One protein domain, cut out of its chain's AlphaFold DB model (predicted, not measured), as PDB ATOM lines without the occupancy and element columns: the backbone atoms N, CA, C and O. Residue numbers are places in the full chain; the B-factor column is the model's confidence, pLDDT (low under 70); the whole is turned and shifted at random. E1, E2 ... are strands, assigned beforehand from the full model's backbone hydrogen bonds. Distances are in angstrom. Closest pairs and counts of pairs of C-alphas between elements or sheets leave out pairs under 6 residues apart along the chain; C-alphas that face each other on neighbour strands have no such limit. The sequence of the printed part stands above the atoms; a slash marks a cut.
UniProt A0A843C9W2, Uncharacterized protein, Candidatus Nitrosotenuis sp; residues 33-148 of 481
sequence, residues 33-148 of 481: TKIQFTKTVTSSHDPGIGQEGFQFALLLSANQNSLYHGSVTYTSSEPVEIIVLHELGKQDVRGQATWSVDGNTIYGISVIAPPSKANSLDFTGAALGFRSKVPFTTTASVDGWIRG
ATOM      1  N   THR A  33     139.889  55.092 122.281       76.94
ATOM      2  CA  THR A  33     138.554  55.519 121.839       76.94
ATOM      3  C   THR A  33     138.557  56.997 121.499       76.94
ATOM      4  O   THR A  33     139.072  57.806 122.271       76.94
ATOM      5  N   LYS A  34     137.998  57.345 120.334       81.69
ATOM      6  CA  LYS A  34     137.852  58.737 119.911       81.69
ATOM      7  C   LYS A  34     136.769  59.416 120.748       81.69
ATOM      8  O   LYS A  34     135.691  58.854 120.932       81.69
ATOM      9  N   ILE A  35     137.037  60.635 121.201       80.38
ATOM     10  CA  ILE A  35     136.063  61.517 121.841       80.38
ATOM     11  C   ILE A  35     135.929  62.795 121.018       80.38
ATOM     12  O   ILE A  35     136.918  63.439 120.681       80.38
ATOM     13  N   GLN A  36     134.694  63.152 120.676       85.06
ATOM     14  CA  GLN A  36     134.400  64.383 119.956       85.06
ATOM     15  C   GLN A  36     133.049  64.923 120.415       85.06
ATOM     16  O   GLN A  36     132.013  64.315 120.150       85.06
ATOM     17  N   PHE A  37     133.048  66.036 121.145       81.19
ATOM     18  CA  PHE A  37     131.815  66.626 121.669       81.19
ATOM     19  C   PHE A  37     131.957  68.128 121.893       81.19
ATOM     20  O   PHE A  37     133.060  68.649 122.017       81.19
ATOM     21  N   THR A  38     130.818  68.817 121.987       83.12
ATOM     22  CA  THR A  38     130.730  70.203 122.461       83.12
ATOM     23  C   THR A  38     129.775  70.259 123.639       83.12
ATOM     24  O   THR A  38     128.697  69.666 123.586       83.12
ATOM     25  N   LYS A  39     130.163  70.946 124.714       78.31
ATOM     26  CA  LYS A  39     129.376  71.015 125.942       78.31
ATOM     27  C   LYS A  39     129.550  72.346 126.658       78.31
ATOM     28  O   LYS A  39     130.648  72.890 126.716       78.31
ATOM     29  N   THR A  40     128.468  72.816 127.271       84.38
ATOM     30  CA  THR A  40     128.483  73.935 128.214       84.38
ATOM     31  C   THR A  40     128.562  73.421 129.652       84.38
ATOM     32  O   THR A  40     127.779  72.560 130.060       84.38
ATOM     33  N   VAL A  41     129.513  73.945 130.422       80.81
ATOM     34  CA  VAL A  41     129.725  73.664 131.846       80.81
ATOM     35  C   VAL A  41     129.661  74.967 132.637       80.81
ATOM     36  O   VAL A  41     130.123  76.007 132.173       80.81
ATOM     37  N   THR A  42     129.062  74.923 133.824       86.56
ATOM     38  CA  THR A  42     128.986  76.069 134.743       86.56
ATOM     39  C   THR A  42     129.847  75.773 135.958       86.56
ATOM     40  O   THR A  42     129.870  74.632 136.423       86.56
ATOM     41  N   SER A  43     130.581  76.776 136.429       87.00
ATOM     42  CA  SER A  43     131.486  76.626 137.558       87.00
ATOM     43  C   SER A  43     130.751  76.457 138.885       87.00
ATOM     44  O   SER A  43     129.645  76.961 139.081       87.00
ATOM     45  N   SER A  44     131.416  75.785 139.814       77.56
ATOM     46  CA  SER A  44     131.119  75.789 141.245       77.56
ATOM     47  C   SER A  44     132.384  76.160 142.013       77.56
ATOM     48  O   SER A  44     133.440  76.322 141.412       77.56
ATOM     49  N   HIS A  45     132.321  76.270 143.338       82.12
ATOM     50  CA  HIS A  45     133.539  76.402 144.141       82.12
ATOM     51  C   HIS A  45     134.516  75.246 143.862       82.12
ATOM     52  O   HIS A  45     134.064  74.111 143.681       82.12
ATOM     53  N   ASP A  46     135.820  75.529 143.791       83.06
ATOM     54  CA  ASP A  46     136.842  74.507 143.557       83.06
ATOM     55  C   ASP A  46     136.902  73.558 144.768       83.06
ATOM     56  O   ASP A  46     137.174  74.003 145.885       83.06
ATOM     57  N   PRO A  47     136.611  72.257 144.588       77.12
ATOM     58  CA  PRO A  47     136.574  71.298 145.685       77.12
ATOM     59  C   PRO A  47     137.972  70.795 146.079       77.12
ATOM     60  O   PRO A  47     138.086  69.964 146.980       77.12
ATOM     61  N   GLY A  48     139.030  71.252 145.399       81.00
ATOM     62  CA  GLY A  48     140.407  70.919 145.733       81.00
ATOM     63  C   GLY A  48     140.830  71.490 147.085       81.00
ATOM     64  O   GLY A  48     140.644  72.675 147.364       81.00
ATOM     65  N   ILE A  49     141.469  70.664 147.913       74.31
ATOM     66  CA  ILE A  49     142.068  71.091 149.182       74.31
ATOM     67  C   ILE A  49     143.058  72.234 148.905       74.31
ATOM     68  O   ILE A  49     143.979  72.094 148.098       74.31
ATOM     69  N   GLY A  50     142.854  73.378 149.566       76.81
ATOM     70  CA  GLY A  50     143.666  74.583 149.376       76.81
ATOM     71  C   GLY A  50     143.319  75.422 148.137       76.81
ATOM     72  O   GLY A  50     144.072  76.336 147.810       76.81
ATOM     73  N   GLN A  51     142.204  75.143 147.446       77.44
ATOM     74  CA  GLN A  51     141.714  75.924 146.294       77.44
ATOM     75  C   GLN A  51     140.487  76.797 146.619       77.44
ATOM     76  O   GLN A  51     139.817  77.295 145.718       77.44
ATOM     77  N   GLU A  52     140.241  77.064 147.902       72.38
ATOM     78  CA  GLU A  52     139.049  77.732 148.464       72.38
ATOM     79  C   GLU A  52     138.804  79.179 147.967       72.38
ATOM     80  O   GLU A  52     137.845  79.841 148.354       72.38
ATOM     81  N   GLY A  53     139.681  79.726 147.126       79.38
ATOM     82  CA  GLY A  53     139.534  81.047 146.506       79.38
ATOM     83  C   GLY A  53     139.042  81.012 145.059       79.38
ATOM     84  O   GLY A  53     138.943  82.070 144.433       79.38
ATOM     85  N   PHE A  54     138.784  79.828 144.502       87.88
ATOM     86  CA  PHE A  54     138.527  79.650 143.078       87.88
ATOM     87  C   PHE A  54     137.163  79.022 142.785       87.88
ATOM     88  O   PHE A  54     136.563  78.302 143.580       87.88
ATOM     89  N   GLN A  55     136.676  79.321 141.590       90.56
ATOM     90  CA  GLN A  55     135.583  78.654 140.907       90.56
ATOM     91  C   GLN A  55     136.181  77.692 139.885       90.56
ATOM     92  O   GLN A  55     137.101  78.064 139.158       90.56
ATOM     93  N   PHE A  56     135.645  76.482 139.801       91.25
ATOM     94  CA  PHE A  56     136.120  75.413 138.941       91.25
ATOM     95  C   PHE A  56     134.960  74.763 138.184       91.25
ATOM     96  O   PHE A  56     133.875  74.558 138.730       91.25
ATOM     97  N   ALA A  57     135.187  74.430 136.916       89.00
ATOM     98  CA  ALA A  57     134.253  73.684 136.083       89.00
ATOM     99  C   ALA A  57     134.986  72.513 135.419       89.00
ATOM    100  O   ALA A  57     135.845  72.718 134.559       89.00
ATOM    101  N   LEU A  58     134.637  71.284 135.801       88.19
ATOM    102  CA  LEU A  58     135.223  70.073 135.230       88.19
ATOM    103  C   LEU A  58     134.575  69.748 133.876       88.19
ATOM    104  O   LEU A  58     133.351  69.626 133.783       88.19
ATOM    105  N   LEU A  59     135.391  69.589 132.832       86.81
ATOM    106  CA  LEU A  59     134.942  69.228 131.484       86.81
ATOM    107  C   LEU A  59     135.131  67.729 131.203       86.81
ATOM    108  O   LEU A  59     134.204  67.080 130.721       86.81
ATOM    109  N   LEU A  60     136.311  67.194 131.528       86.19
ATOM    110  CA  LEU A  60     136.660  65.771 131.462       86.19
ATOM    111  C   LEU A  60     137.115  65.321 132.848       86.19
ATOM    112  O   LEU A  60     138.002  65.950 133.418       86.19
ATOM    113  N   SER A  61     136.514  64.264 133.382       80.12
ATOM    114  CA  SER A  61     136.831  63.697 134.695       80.12
ATOM    115  C   SER A  61     138.004  62.725 134.638       80.12
ATOM    116  O   SER A  61     138.193  62.032 133.645       80.12
ATOM    117  N   ALA A  62     138.758  62.639 135.735       71.62
ATOM    118  CA  ALA A  62     139.751  61.588 135.900       71.62
ATOM    119  C   ALA A  62     139.071  60.252 136.214       71.62
ATOM    120  O   ALA A  62     138.402  60.118 137.235       71.62
ATOM    121  N   ASN A  63     139.286  59.255 135.358       65.25
ATOM    122  CA  ASN A  63     139.000  57.851 135.650       65.25
ATOM    123  C   ASN A  63     140.312  57.111 135.953       65.25
ATOM    124  O   ASN A  63     141.369  57.517 135.468       65.25
ATOM    125  N   GLN A  64     140.253  56.014 136.713       60.44
ATOM    126  CA  GLN A  64     141.446  55.227 137.046       60.44
ATOM    127  C   GLN A  64     142.160  54.719 135.786       60.44
ATOM    128  O   GLN A  64     141.574  54.007 134.968       60.44
ATOM    129  N   ASN A  65     143.453  55.027 135.668       66.88
ATOM    130  CA  ASN A  65     144.310  54.676 134.538       66.88
ATOM    131  C   ASN A  65     143.813  55.232 133.194       66.88
ATOM    132  O   ASN A  65     144.042  54.597 132.152       66.88
ATOM    133  N   SER A  66     143.111  56.369 133.214       70.94
ATOM    134  CA  SER A  66     142.651  57.040 132.000       70.94
ATOM    135  C   SER A  66     143.571  58.190 131.606       70.94
ATOM    136  O   SER A  66     143.984  58.999 132.434       70.94
ATOM    137  N   LEU A  67     143.887  58.262 130.315       84.38
ATOM    138  CA  LEU A  67     144.668  59.351 129.744       84.38
ATOM    139  C   LEU A  67     143.953  59.910 128.519       84.38
ATOM    140  O   LEU A  67     143.783  59.204 127.521       84.38
ATOM    141  N   TYR A  68     143.574  61.179 128.600       87.81
ATOM    142  CA  TYR A  68     143.072  61.966 127.486       87.81
ATOM    143  C   TYR A  68     144.236  62.624 126.754       87.81
ATOM    144  O   TYR A  68     145.152  63.149 127.389       87.81
ATOM    145  N   HIS A  69     144.184  62.635 125.426       90.31
ATOM    146  CA  HIS A  69     145.064  63.450 124.596       90.31
ATOM    147  C   HIS A  69     144.305  63.992 123.382       90.31
ATOM    148  O   HIS A  69     143.599  63.251 122.696       90.31
ATOM    149  N   GLY A  70     144.442  65.282 123.100       92.50
ATOM    150  CA  GLY A  70     143.727  65.933 122.005       92.50
ATOM    151  C   GLY A  70     143.714  67.443 122.150       92.50
ATOM    152  O   GLY A  70     144.537  67.999 122.869       92.50
ATOM    153  N   SER A  71     142.751  68.080 121.496       94.69
ATOM    154  CA  SER A  71     142.577  69.530 121.508       94.69
ATOM    155  C   SER A  71     141.282  69.931 122.209       94.69
ATOM    156  O   SER A  71     140.279  69.209 122.180       94.69
ATOM    157  N   VAL A  72     141.302  71.098 122.849       95.81
ATOM    158  CA  VAL A  72     140.117  71.768 123.381       95.81
ATOM    159  C   VAL A  72     140.029  73.171 122.801       95.81
ATOM    160  O   VAL A  72     140.993  73.930 122.834       95.81
ATOM    161  N   THR A  73     138.853  73.530 122.295       96.12
ATOM    162  CA  THR A  73     138.509  74.896 121.887       96.12
ATOM    163  C   THR A  73     137.342  75.375 122.731       96.12
ATOM    164  O   THR A  73     136.361  74.651 122.865       96.12
ATOM    165  N   TYR A  74     137.415  76.567 123.316       96.94
ATOM    166  CA  TYR A  74     136.371  77.035 124.229       96.94
ATOM    167  C   TYR A  74     136.068  78.525 124.108       96.94
ATOM    168  O   TYR A  74     136.878  79.313 123.622       96.94
ATOM    169  N   THR A  75     134.893  78.894 124.616       97.00
ATOM    170  CA  THR A  75     134.461  80.268 124.897       97.00
ATOM    171  C   THR A  75     133.829  80.319 126.289       97.00
ATOM    172  O   THR A  75     133.153  79.375 126.695       97.00
ATOM    173  N   SER A  76     134.056  81.390 127.043       96.44
ATOM    174  CA  SER A  76     133.610  81.532 128.430       96.44
ATOM    175  C   SER A  76     133.066  82.928 128.723       96.44
ATOM    176  O   SER A  76     133.471  83.916 128.105       96.44
ATOM    177  N   SER A  77     132.140  83.006 129.682       95.06
ATOM    178  CA  SER A  77     131.562  84.269 130.147       95.06
ATOM    179  C   SER A  77     132.600  85.166 130.830       95.06
ATOM    180  O   SER A  77     132.561  86.386 130.663       95.06
ATOM    181  N   GLU A  78     133.572  84.572 131.527       97.12
ATOM    182  CA  GLU A  78     134.661  85.261 132.230       97.12
ATOM    183  C   GLU A  78     136.032  84.718 131.808       97.12
ATOM    184  O   GLU A  78     136.103  83.632 131.237       97.12
ATOM    185  N   PRO A  79     137.140  85.454 132.028       97.25
ATOM    186  CA  PRO A  79     138.469  84.918 131.760       97.25
ATOM    187  C   PRO A  79     138.744  83.702 132.650       97.25
ATOM    188  O   PRO A  79     138.615  83.784 133.879       97.25
ATOM    189  N   VAL A  80     139.134  82.585 132.034       96.62
ATOM    190  CA  VAL A  80     139.407  81.322 132.729       96.62
ATOM    191  C   VAL A  80     140.798  80.784 132.415       96.62
ATOM    192  O   VAL A  80     141.308  80.932 131.307       96.62
ATOM    193  N   GLU A  81     141.407  80.150 133.410       95.94
ATOM    194  CA  GLU A  81     142.593  79.307 133.272       95.94
ATOM    195  C   GLU A  81     142.160  77.908 132.830       95.94
ATOM    196  O   GLU A  81     141.129  77.406 133.290       95.94
ATOM    197  N   ILE A  82     142.960  77.253 131.985       95.38
ATOM    198  CA  ILE A  82     142.771  75.825 131.708       95.38
ATOM    199  C   ILE A  82     143.564  75.024 132.732       95.38
ATOM    200  O   ILE A  82     144.755  75.258 132.936       95.38
ATOM    201  N   ILE A  83     142.890  74.060 133.347       94.44
ATOM    202  CA  ILE A  83     143.465  73.148 134.323       94.44
ATOM    203  C   ILE A  83     143.516  71.755 133.717       94.44
ATOM    204  O   ILE A  83     142.481  71.183 133.368       94.44
ATOM    205  N   VAL A  84     144.721  71.200 133.631       93.94
ATOM    206  CA  VAL A  84     144.943  69.802 133.258       93.94
ATOM    207  C   VAL A  84     145.436  69.062 134.494       93.94
ATOM    208  O   VAL A  84     146.424  69.465 135.111       93.94
ATOM    209  N   LEU A  85     144.730  67.999 134.874       91.00
ATOM    210  CA  LEU A  85     145.132  67.148 135.992       91.00
ATOM    211  C   LEU A  85     145.862  65.918 135.469       91.00
ATOM    212  O   LEU A  85     145.436  65.310 134.488       91.00
ATOM    213  N   HIS A  86     146.932  65.529 136.145       89.94
ATOM    214  CA  HIS A  86     147.743  64.360 135.818       89.94
ATOM    215  C   HIS A  86     147.686  63.373 136.979       89.94
ATOM    216  O   HIS A  86     147.843  63.787 138.126       89.94
ATOM    217  N   GLU A  87     147.460  62.085 136.710       84.56
ATOM    218  CA  GLU A  87     147.560  61.056 137.753       84.56
ATOM    219  C   GLU A  87     148.943  61.119 138.410       84.56
ATOM    220  O   GLU A  87     149.965  61.153 137.720       84.56
ATOM    221  N   LEU A  88     148.969  61.168 139.742       83.69
ATOM    222  CA  LEU A  88     150.199  61.282 140.508       83.69
ATOM    223  C   LEU A  88     150.149  60.351 141.722       83.69
ATOM    224  O   LEU A  88     149.299  60.482 142.602       83.69
ATOM    225  N   GLY A  89     151.088  59.408 141.790       80.50
ATOM    226  CA  GLY A  89     151.224  58.530 142.944       80.50
ATOM    227  C   GLY A  89     151.588  59.321 144.203       80.50
ATOM    228  O   GLY A  89     152.401  60.240 144.163       80.50
ATOM    229  N   LYS A  90     151.033  58.936 145.361       79.50
ATOM    230  CA  LYS A  90     151.321  59.602 146.648       79.50
ATOM    231  C   LYS A  90     152.817  59.607 147.005       79.50
ATOM    232  O   LYS A  90     153.287  60.541 147.642       79.50
ATOM    233  N   GLN A  91     153.556  58.585 146.568       82.12
ATOM    234  CA  GLN A  91     155.009  58.460 146.761       82.12
ATOM    235  C   GLN A  91     155.822  59.389 145.837       82.12
ATOM    236  O   GLN A  91     156.999  59.644 146.087       82.12
ATOM    237  N   ASP A  92     155.192  59.911 144.782       83.69
ATOM    238  CA  ASP A  92     155.825  60.738 143.753       83.69
ATOM    239  C   ASP A  92     155.602  62.239 143.986       83.69
ATOM    240  O   ASP A  92     156.070  63.074 143.208       83.69
ATOM    241  N   VAL A  93     154.918  62.611 145.072       85.31
ATOM    242  CA  VAL A  93     154.720  64.006 145.479       85.31
ATOM    243  C   VAL A  93     156.034  64.564 146.033       85.31
ATOM    244  O   VAL A  93     156.444  64.250 147.148       85.31
ATOM    245  N   ARG A  94     156.704  65.408 145.246       85.62
ATOM    246  CA  ARG A  94     158.021  66.003 145.534       85.62
ATOM    247  C   ARG A  94     157.999  67.535 145.420       85.62
ATOM    248  O   ARG A  94     158.941  68.140 144.920       85.62
ATOM    249  N   GLY A  95     156.918  68.162 145.889       78.62
ATOM    250  CA  GLY A  95     156.771  69.625 145.959       78.62
ATOM    251  C   GLY A  95     156.123  70.293 144.741       78.62
ATOM    252  O   GLY A  95     155.936  71.507 144.752       78.62
ATOM    253  N   GLN A  96     155.744  69.533 143.709       87.44
ATOM    254  CA  GLN A  96     154.900  70.026 142.620       87.44
ATOM    255  C   GLN A  96     153.514  70.447 143.125       87.44
ATOM    256  O   GLN A  96     153.025  69.932 144.131       87.44
ATOM    257  N   ALA A  97     152.858  71.353 142.398       86.94
ATOM    258  CA  ALA A  97     151.484  71.721 142.696       86.94
ATOM    259  C   ALA A  97     150.561  70.506 142.497       86.94
ATOM    260  O   ALA A  97     150.639  69.798 141.486       86.94
ATOM    261  N   THR A  98     149.684  70.274 143.467       89.00
ATOM    262  CA  THR A  98     148.773  69.129 143.473       89.00
ATOM    263  C   THR A  98     147.331  69.557 143.674       89.00
ATOM    264  O   THR A  98     147.057  70.577 144.302       89.00
ATOM    265  N   TRP A  99     146.412  68.725 143.202       87.00
ATOM    266  CA  TRP A  99     144.982  68.863 143.413       87.00
ATOM    267  C   TRP A  99     144.415  67.550 143.959       87.00
ATOM    268  O   TRP A  99     144.761  66.467 143.484       87.00
ATOM    269  N   SER A 100     143.574  67.639 144.985       82.62
ATOM    270  CA  SER A 100     142.932  66.489 145.627       82.62
ATOM    271  C   SER A 100     141.640  66.926 146.308       82.62
ATOM    272  O   SER A 100     141.618  67.987 146.928       82.62
ATOM    273  N   VAL A 101     140.587  66.111 146.214       75.12
ATOM    274  CA  VAL A 101     139.291  66.363 146.880       75.12
ATOM    275  C   VAL A 101     139.214  65.677 148.246       75.12
ATOM    276  O   VAL A 101     138.620  66.204 149.182       75.12
ATOM    277  N   ASP A 102     139.811  64.491 148.373       72.00
ATOM    278  CA  ASP A 102     139.692  63.606 149.539       72.00
ATOM    279  C   ASP A 102     140.998  63.462 150.343       72.00
ATOM    280  O   ASP A 102     141.005  62.826 151.396       72.00
ATOM    281  N   GLY A 103     142.108  64.027 149.854       72.56
ATOM    282  CA  GLY A 103     143.447  63.882 150.433       72.56
ATOM    283  C   GLY A 103     144.100  62.511 150.194       72.56
ATOM    284  O   GLY A 103     145.253  62.302 150.582       72.56
ATOM    285  N   ASN A 104     143.391  61.582 149.545       73.69
ATOM    286  CA  ASN A 104     143.861  60.230 149.251       73.69
ATOM    287  C   ASN A 104     144.251  60.083 147.779       73.69
ATOM    288  O   ASN A 104     145.314  59.537 147.482       73.69
ATOM    289  N   THR A 105     143.425  60.608 146.876       79.25
ATOM    290  CA  THR A 105     143.676  60.625 145.434       79.25
ATOM    291  C   THR A 105     144.336  61.946 145.066       79.25
ATOM    292  O   THR A 105     143.736  63.011 145.221       79.25
ATOM    293  N   ILE A 106     145.590  61.889 144.615       82.62
ATOM    294  CA  ILE A 106     146.401  63.076 144.334       82.62
ATOM    295  C   ILE A 106     146.616  63.192 142.827       82.62
ATOM    296  O   ILE A 106     147.009  62.236 142.162       82.62
ATOM    297  N   TYR A 107     146.389  64.390 142.301       88.31
ATOM    298  CA  TYR A 107     146.714  64.740 140.927       88.31
ATOM    299  C   TYR A 107     147.777  65.832 140.902       88.31
ATOM    300  O   TYR A 107     147.749  66.741 141.728       88.31
ATOM    301  N   GLY A 108     148.695  65.778 139.942       89.81
ATOM    302  CA  GLY A 108     149.513  66.934 139.579       89.81
ATOM    303  C   GLY A 108     148.665  67.944 138.805       89.81
ATOM    304  O   GLY A 108     147.866  67.539 137.960       89.81
ATOM    305  N   ILE A 109     148.820  69.239 139.085       90.94
ATOM    306  CA  ILE A 109     148.067  70.302 138.405       90.94
ATOM    307  C   ILE A 109     148.961  71.069 137.425       90.94
ATOM    308  O   ILE A 109     149.989  71.626 137.807       90.94
ATOM    309  N   SER A 110     148.527  71.142 136.169       92.88
ATOM    310  CA  SER A 110     149.072  72.060 135.170       92.88
ATOM    311  C   SER A 110     148.075  73.192 134.953       92.88
ATOM    312  O   SER A 110     146.934  72.955 134.553       92.88
ATOM    313  N   VAL A 111     148.506  74.421 135.232       92.88
ATOM    314  CA  VAL A 111     147.707  75.637 135.043       92.88
ATOM    315  C   VAL A 111     148.202  76.338 133.788       92.88
ATOM    316  O   VAL A 111     149.341  76.802 133.743       92.88
ATOM    317  N   ILE A 112     147.352  76.423 132.769       91.62
ATOM    318  CA  ILE A 112     147.671  77.132 131.532       91.62
ATOM    319  C   ILE A 112     147.156  78.567 131.660       91.62
ATOM    320  O   ILE A 112     145.950  78.809 131.743       91.62
ATOM    321  N   ALA A 113     148.103  79.499 131.678       80.12
ATOM    322  CA  ALA A 113     147.908  80.937 131.820       80.12
ATOM    323  C   ALA A 113     148.458  81.676 130.577       80.12
ATOM    324  O   ALA A 113     149.306  81.120 129.874       80.12
ATOM    325  N   PRO A 114     148.037  82.928 130.304       90.19
ATOM    326  CA  PRO A 114     147.101  83.747 131.080       90.19
ATOM    327  C   PRO A 114     145.625  83.334 130.903       90.19
ATOM    328  O   PRO A 114     145.290  82.715 129.893       90.19
ATOM    329  N   PRO A 115     144.730  83.697 131.848       92.50
ATOM    330  CA  PRO A 115     143.297  83.458 131.699       92.50
ATOM    331  C   PRO A 115     142.737  84.170 130.464       92.50
ATOM    332  O   PRO A 115     143.031  85.347 130.241       92.50
ATOM    333  N   SER A 116     141.883  83.502 129.688       95.69
ATOM    334  CA  SER A 116     141.229  84.112 128.525       95.69
ATOM    335  C   SER A 116     139.745  83.757 128.451       95.69
ATOM    336  O   SER A 116     139.274  82.814 129.082       95.69
ATOM    337  N   LYS A 117     138.970  84.559 127.709       96.19
ATOM    338  CA  LYS A 117     137.547  84.267 127.450       96.19
ATOM    339  C   LYS A 117     137.349  83.262 126.316       96.19
ATOM    340  O   LYS A 117     136.250  82.755 126.145       96.19
ATOM    341  N   ALA A 118     138.382  82.992 125.525       95.25
ATOM    342  CA  ALA A 118     138.365  81.989 124.471       95.25
ATOM    343  C   ALA A 118     139.796  81.575 124.127       95.25
ATOM    344  O   ALA A 118     140.705  82.412 124.152       95.25
ATOM    345  N   ASN A 119     140.000  80.299 123.810       94.69
ATOM    346  CA  ASN A 119     141.263  79.795 123.271       94.69
ATOM    347  C   ASN A 119     141.067  78.430 122.593       94.69
ATOM    348  O   ASN A 119     140.026  77.790 122.762       94.69
ATOM    349  N   SER A 120     142.095  77.978 121.878       95.56
ATOM    350  CA  SER A 120     142.245  76.609 121.390       95.56
ATOM    351  C   SER A 120     143.645  76.098 121.733       95.56
ATOM    352  O   SER A 120     144.622  76.809 121.497       95.56
ATOM    353  N   LEU A 121     143.752  74.911 122.336       94.88
ATOM    354  CA  LEU A 121     145.044  74.298 122.656       94.88
ATOM    355  C   LEU A 121     144.991  72.776 122.695       94.88
ATOM    356  O   LEU A 121     143.936  72.184 122.932       94.88
ATOM    357  N   ASP A 122     146.165  72.170 122.548       95.38
ATOM    358  CA  ASP A 122     146.378  70.743 122.757       95.38
ATOM    359  C   ASP A 122     146.696  70.444 124.223       95.38
ATOM    360  O   ASP A 122     147.439  71.172 124.885       95.38
ATOM    361  N   PHE A 123     146.153  69.344 124.738       93.88
ATOM    362  CA  PHE A 123     146.364  68.892 126.106       93.88
ATOM    363  C   PHE A 123     146.602  67.383 126.170       93.88
ATOM    364  O   PHE A 123     146.214  66.607 125.292       93.88
ATOM    365  N   THR A 124     147.243  66.948 127.251       92.00
ATOM    366  CA  THR A 124     147.341  65.536 127.626       92.00
ATOM    367  C   THR A 124     147.267  65.427 129.140       92.00
ATOM    368  O   THR A 124     148.063  66.052 129.835       92.00
ATOM    369  N   GLY A 125     146.318  64.654 129.659       90.56
ATOM    370  CA  GLY A 125     146.087  64.545 131.097       90.56
ATOM    371  C   GLY A 125     144.986  63.559 131.455       90.56
ATOM    372  O   GLY A 125     144.290  63.034 130.590       90.56
ATOM    373  N   ALA A 126     144.839  63.304 132.746       88.06
ATOM    374  CA  ALA A 126     143.780  62.476 133.303       88.06
ATOM    375  C   ALA A 126     142.457  63.244 133.434       88.06
ATOM    376  O   ALA A 126     141.403  62.635 133.362       88.06
ATOM    377  N   ALA A 127     142.487  64.570 133.584       89.62
ATOM    378  CA  ALA A 127     141.284  65.402 133.600       89.62
ATOM    379  C   ALA A 127     141.535  66.755 132.929       89.62
ATOM    380  O   ALA A 127     142.677  67.209 132.828       89.62
ATOM    381  N   LEU A 128     140.451  67.417 132.525       92.50
ATOM    382  CA  LEU A 128     140.469  68.756 131.945       92.50
ATOM    383  C   LEU A 128     139.340  69.591 132.548       92.50
ATOM    384  O   LEU A 128     138.189  69.152 132.594       92.50
ATOM    385  N   GLY A 129     139.647  70.813 132.962       93.75
ATOM    386  CA  GLY A 129     138.666  71.758 133.477       93.75
ATOM    387  C   GLY A 129     139.090  73.207 133.289       93.75
ATOM    388  O   GLY A 129     140.155  73.507 132.749       93.75
ATOM    389  N   PHE A 130     138.231  74.104 133.753       95.12
ATOM    390  CA  PHE A 130     138.443  75.546 133.724       95.12
ATOM    391  C   PHE A 130     138.402  76.099 135.142       95.12
ATOM    392  O   PHE A 130     137.643  75.592 135.972       95.12
ATOM    393  N   ARG A 131     139.173  77.151 135.413       94.75
ATOM    394  CA  ARG A 131     139.207  77.809 136.722       94.75
ATOM    395  C   ARG A 131     139.182  79.329 136.594       94.75
ATOM    396  O   ARG A 131     139.802  79.886 135.696       94.75
ATOM    397  N   SER A 132     138.501  80.008 137.508       93.94
ATOM    398  CA  SER A 132     138.540  81.469 137.644       93.94
ATOM    399  C   SER A 132     138.349  81.882 139.102       93.94
ATOM    400  O   SER A 132     138.035  81.054 139.947       93.94
ATOM    401  N   LYS A 133     138.534  83.164 139.423       91.94
ATOM    402  CA  LYS A 133     138.249  83.705 140.767       91.94
ATOM    403  C   LYS A 133     136.773  84.062 140.972       91.94
ATOM    404  O   LYS A 133     136.349  84.286 142.099       91.94
ATOM    405  N   VAL A 134     136.000  84.138 139.892       89.75
ATOM    406  CA  VAL A 134     134.575  84.504 139.892       89.75
ATOM    407  C   VAL A 134     133.750  83.437 139.168       89.75
ATOM    408  O   VAL A 134     134.321  82.692 138.371       89.75
ATOM    409  N   PRO A 135     132.436  83.314 139.441       92.56
ATOM    410  CA  PRO A 135     131.591  82.330 138.767       92.56
ATOM    411  C   PRO A 135     131.556  82.537 137.251       92.56
ATOM    412  O   PRO A 135     131.506  83.672 136.778       92.56
ATOM    413  N   PHE A 136     131.556  81.444 136.490       93.81
ATOM    414  CA  PHE A 136     131.583  81.489 135.033       93.81
ATOM    415  C   PHE A 136     130.843  80.310 134.392       93.81
ATOM    416  O   PHE A 136     130.637  79.254 134.993       93.81
ATOM    417  N   THR A 137     130.501  80.479 133.119       90.69
ATOM    418  CA  THR A 137     129.985  79.417 132.256       90.69
ATOM    419  C   THR A 137     130.862  79.324 131.014       90.69
ATOM    420  O   THR A 137     131.105  80.328 130.346       90.69
ATOM    421  N   THR A 138     131.323  78.116 130.694       92.56
ATOM    422  CA  THR A 138     132.204  77.837 129.554       92.56
ATOM    423  C   THR A 138     131.550  76.842 128.611       92.56
ATOM    424  O   THR A 138     131.131  75.768 129.035       92.56
ATOM    425  N   THR A 139     131.514  77.162 127.322       91.50
ATOM    426  CA  THR A 139     131.192  76.214 126.253       91.50
ATOM    427  C   THR A 139     132.487  75.768 125.593       91.50
ATOM    428  O   THR A 139     133.232  76.598 125.075       91.50
ATOM    429  N   ALA A 140     132.756  74.466 125.616       92.44
ATOM    430  CA  ALA A 140     133.986  73.880 125.105       92.44
ATOM    431  C   ALA A 140     133.708  72.703 124.167       92.44
ATOM    432  O   ALA A 140     132.829  71.880 124.425       92.44
ATOM    433  N   SER A 141     134.497  72.623 123.104       90.19
ATOM    434  CA  SER A 141     134.559  71.526 122.149       90.19
ATOM    435  C   SER A 141     135.865  70.765 122.339       90.19
ATOM    436  O   SER A 141     136.932  71.377 122.369       90.19
ATOM    437  N   VAL A 142     135.782  69.444 122.462       91.56
ATOM    438  CA  VAL A 142     136.939  68.547 122.576       91.56
ATOM    439  C   VAL A 142     136.974  67.646 121.352       91.56
ATOM    440  O   VAL A 142     135.945  67.068 121.001       91.56
ATOM    441  N   ASP A 143     138.149  67.503 120.743       90.56
ATOM    442  CA  ASP A 143     138.448  66.472 119.742       90.56
ATOM    443  C   ASP A 143     139.753  65.775 120.137       90.56
ATOM    444  O   ASP A 143     140.808  66.405 120.241       90.56
ATOM    445  N   GLY A 144     139.677  64.479 120.428       90.00
ATOM    446  CA  GLY A 144     140.810  63.734 120.954       90.00
ATOM    447  C   GLY A 144     140.531  62.255 121.162       90.00
ATOM    448  O   GLY A 144     139.589  61.681 120.616       90.00
ATOM    449  N   TRP A 145     141.372  61.633 121.979       85.19
ATOM    450  CA  TRP A 145     141.320  60.211 122.290       85.19
ATOM    451  C   TRP A 145     141.494  59.974 123.787       85.19
ATOM    452  O   TRP A 145     142.198  60.722 124.467       85.19
ATOM    453  N   ILE A 146     140.885  58.900 124.287       83.56
ATOM    454  CA  ILE A 146     141.098  58.370 125.637       83.56
ATOM    455  C   ILE A 146     141.750  56.981 125.563       83.56
ATOM    456  O   ILE A 146     141.407  56.168 124.699       83.56
ATOM    457  N   ARG A 147     142.683  56.702 126.482       78.12
ATOM    458  CA  ARG A 147     143.287  55.377 126.727       78.12
ATOM    459  C   ARG A 147     142.907  54.897 128.136       78.12
ATOM    460  O   ARG A 147     143.230  55.613 129.073       78.12
ATOM    461  N   GLY A 148     142.275  53.724 128.303       65.56
ATOM    462  CA  GLY A 148     141.889  53.160 129.623       65.56
ATOM    463  C   GLY A 148     140.528  52.427 129.644       65.56
ATOM    464  O   GLY A 148     139.905  52.290 128.597       65.56
TER     465      GLY A 148
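What this domain is: This is residues 33 to 148 of the 481 residues of an uncharacterized protein of Candidatus Nitrosotenuis sp (UniProt A0A843C9W2). One strongly twisted sheet is folded double into a two-layered sandwich, as the long strands E3 and E4 turn back on themselves side by side. One layer holds E1, E6, the first half of E3 and the second half of E4; the other holds E2, E5 and the remaining halves. The printed part has 116 residues, with six named strands, E1 to E6 in chain order, and no named helix: all strand. The branched sheet is antiparallel; the whole is compact, radius of gyration of the C-alphas 13.5 A, spanning 37 by 35 by 20 A.

How they stand to each other: E3, residues 67 to 87, bends by 171 degrees at residue 75. On one side of it lies E4, residues 107 to 125, antiparallel in a hairpin, with N 84 and O 110 3.0 A apart; E4 bends by 170 degrees at residue 120. On the other side lie E6, residues 137 to 147, with N 73 and O 141 2.9 A apart, and E5, residues 127 to 132, with N 83 and O 129 2.9 A apart. Edge strand E1, residues 33 to 42, is antiparallel to E6, with N 35 and O 144 2.8 A apart. Edge strand E2, residues 55 to 60, is antiparallel to E5, with N 57 and O 130 2.9 A apart. E1 and E4 are apart.

Where its parts are: E1 begins at C-alpha 33 (138.554, 55.519, 121.839) and spans 26.1 A. E6 spans 28.0 A, ending at C-alpha 147 (143.287, 55.377, 126.727). First to last C-alpha, E2 measures 16.0 A, E5 16.8 A, E3 8.7 A and E4 9.9 A.

The domain as a whole: The C-alphas farthest apart, Ser 77 and Gln 91, are 38.6 A apart. The printed part has no cut. Links E1 to E2 and E3 to E4 are long. Residues 63 to 65 and 148 have pLDDT under 70.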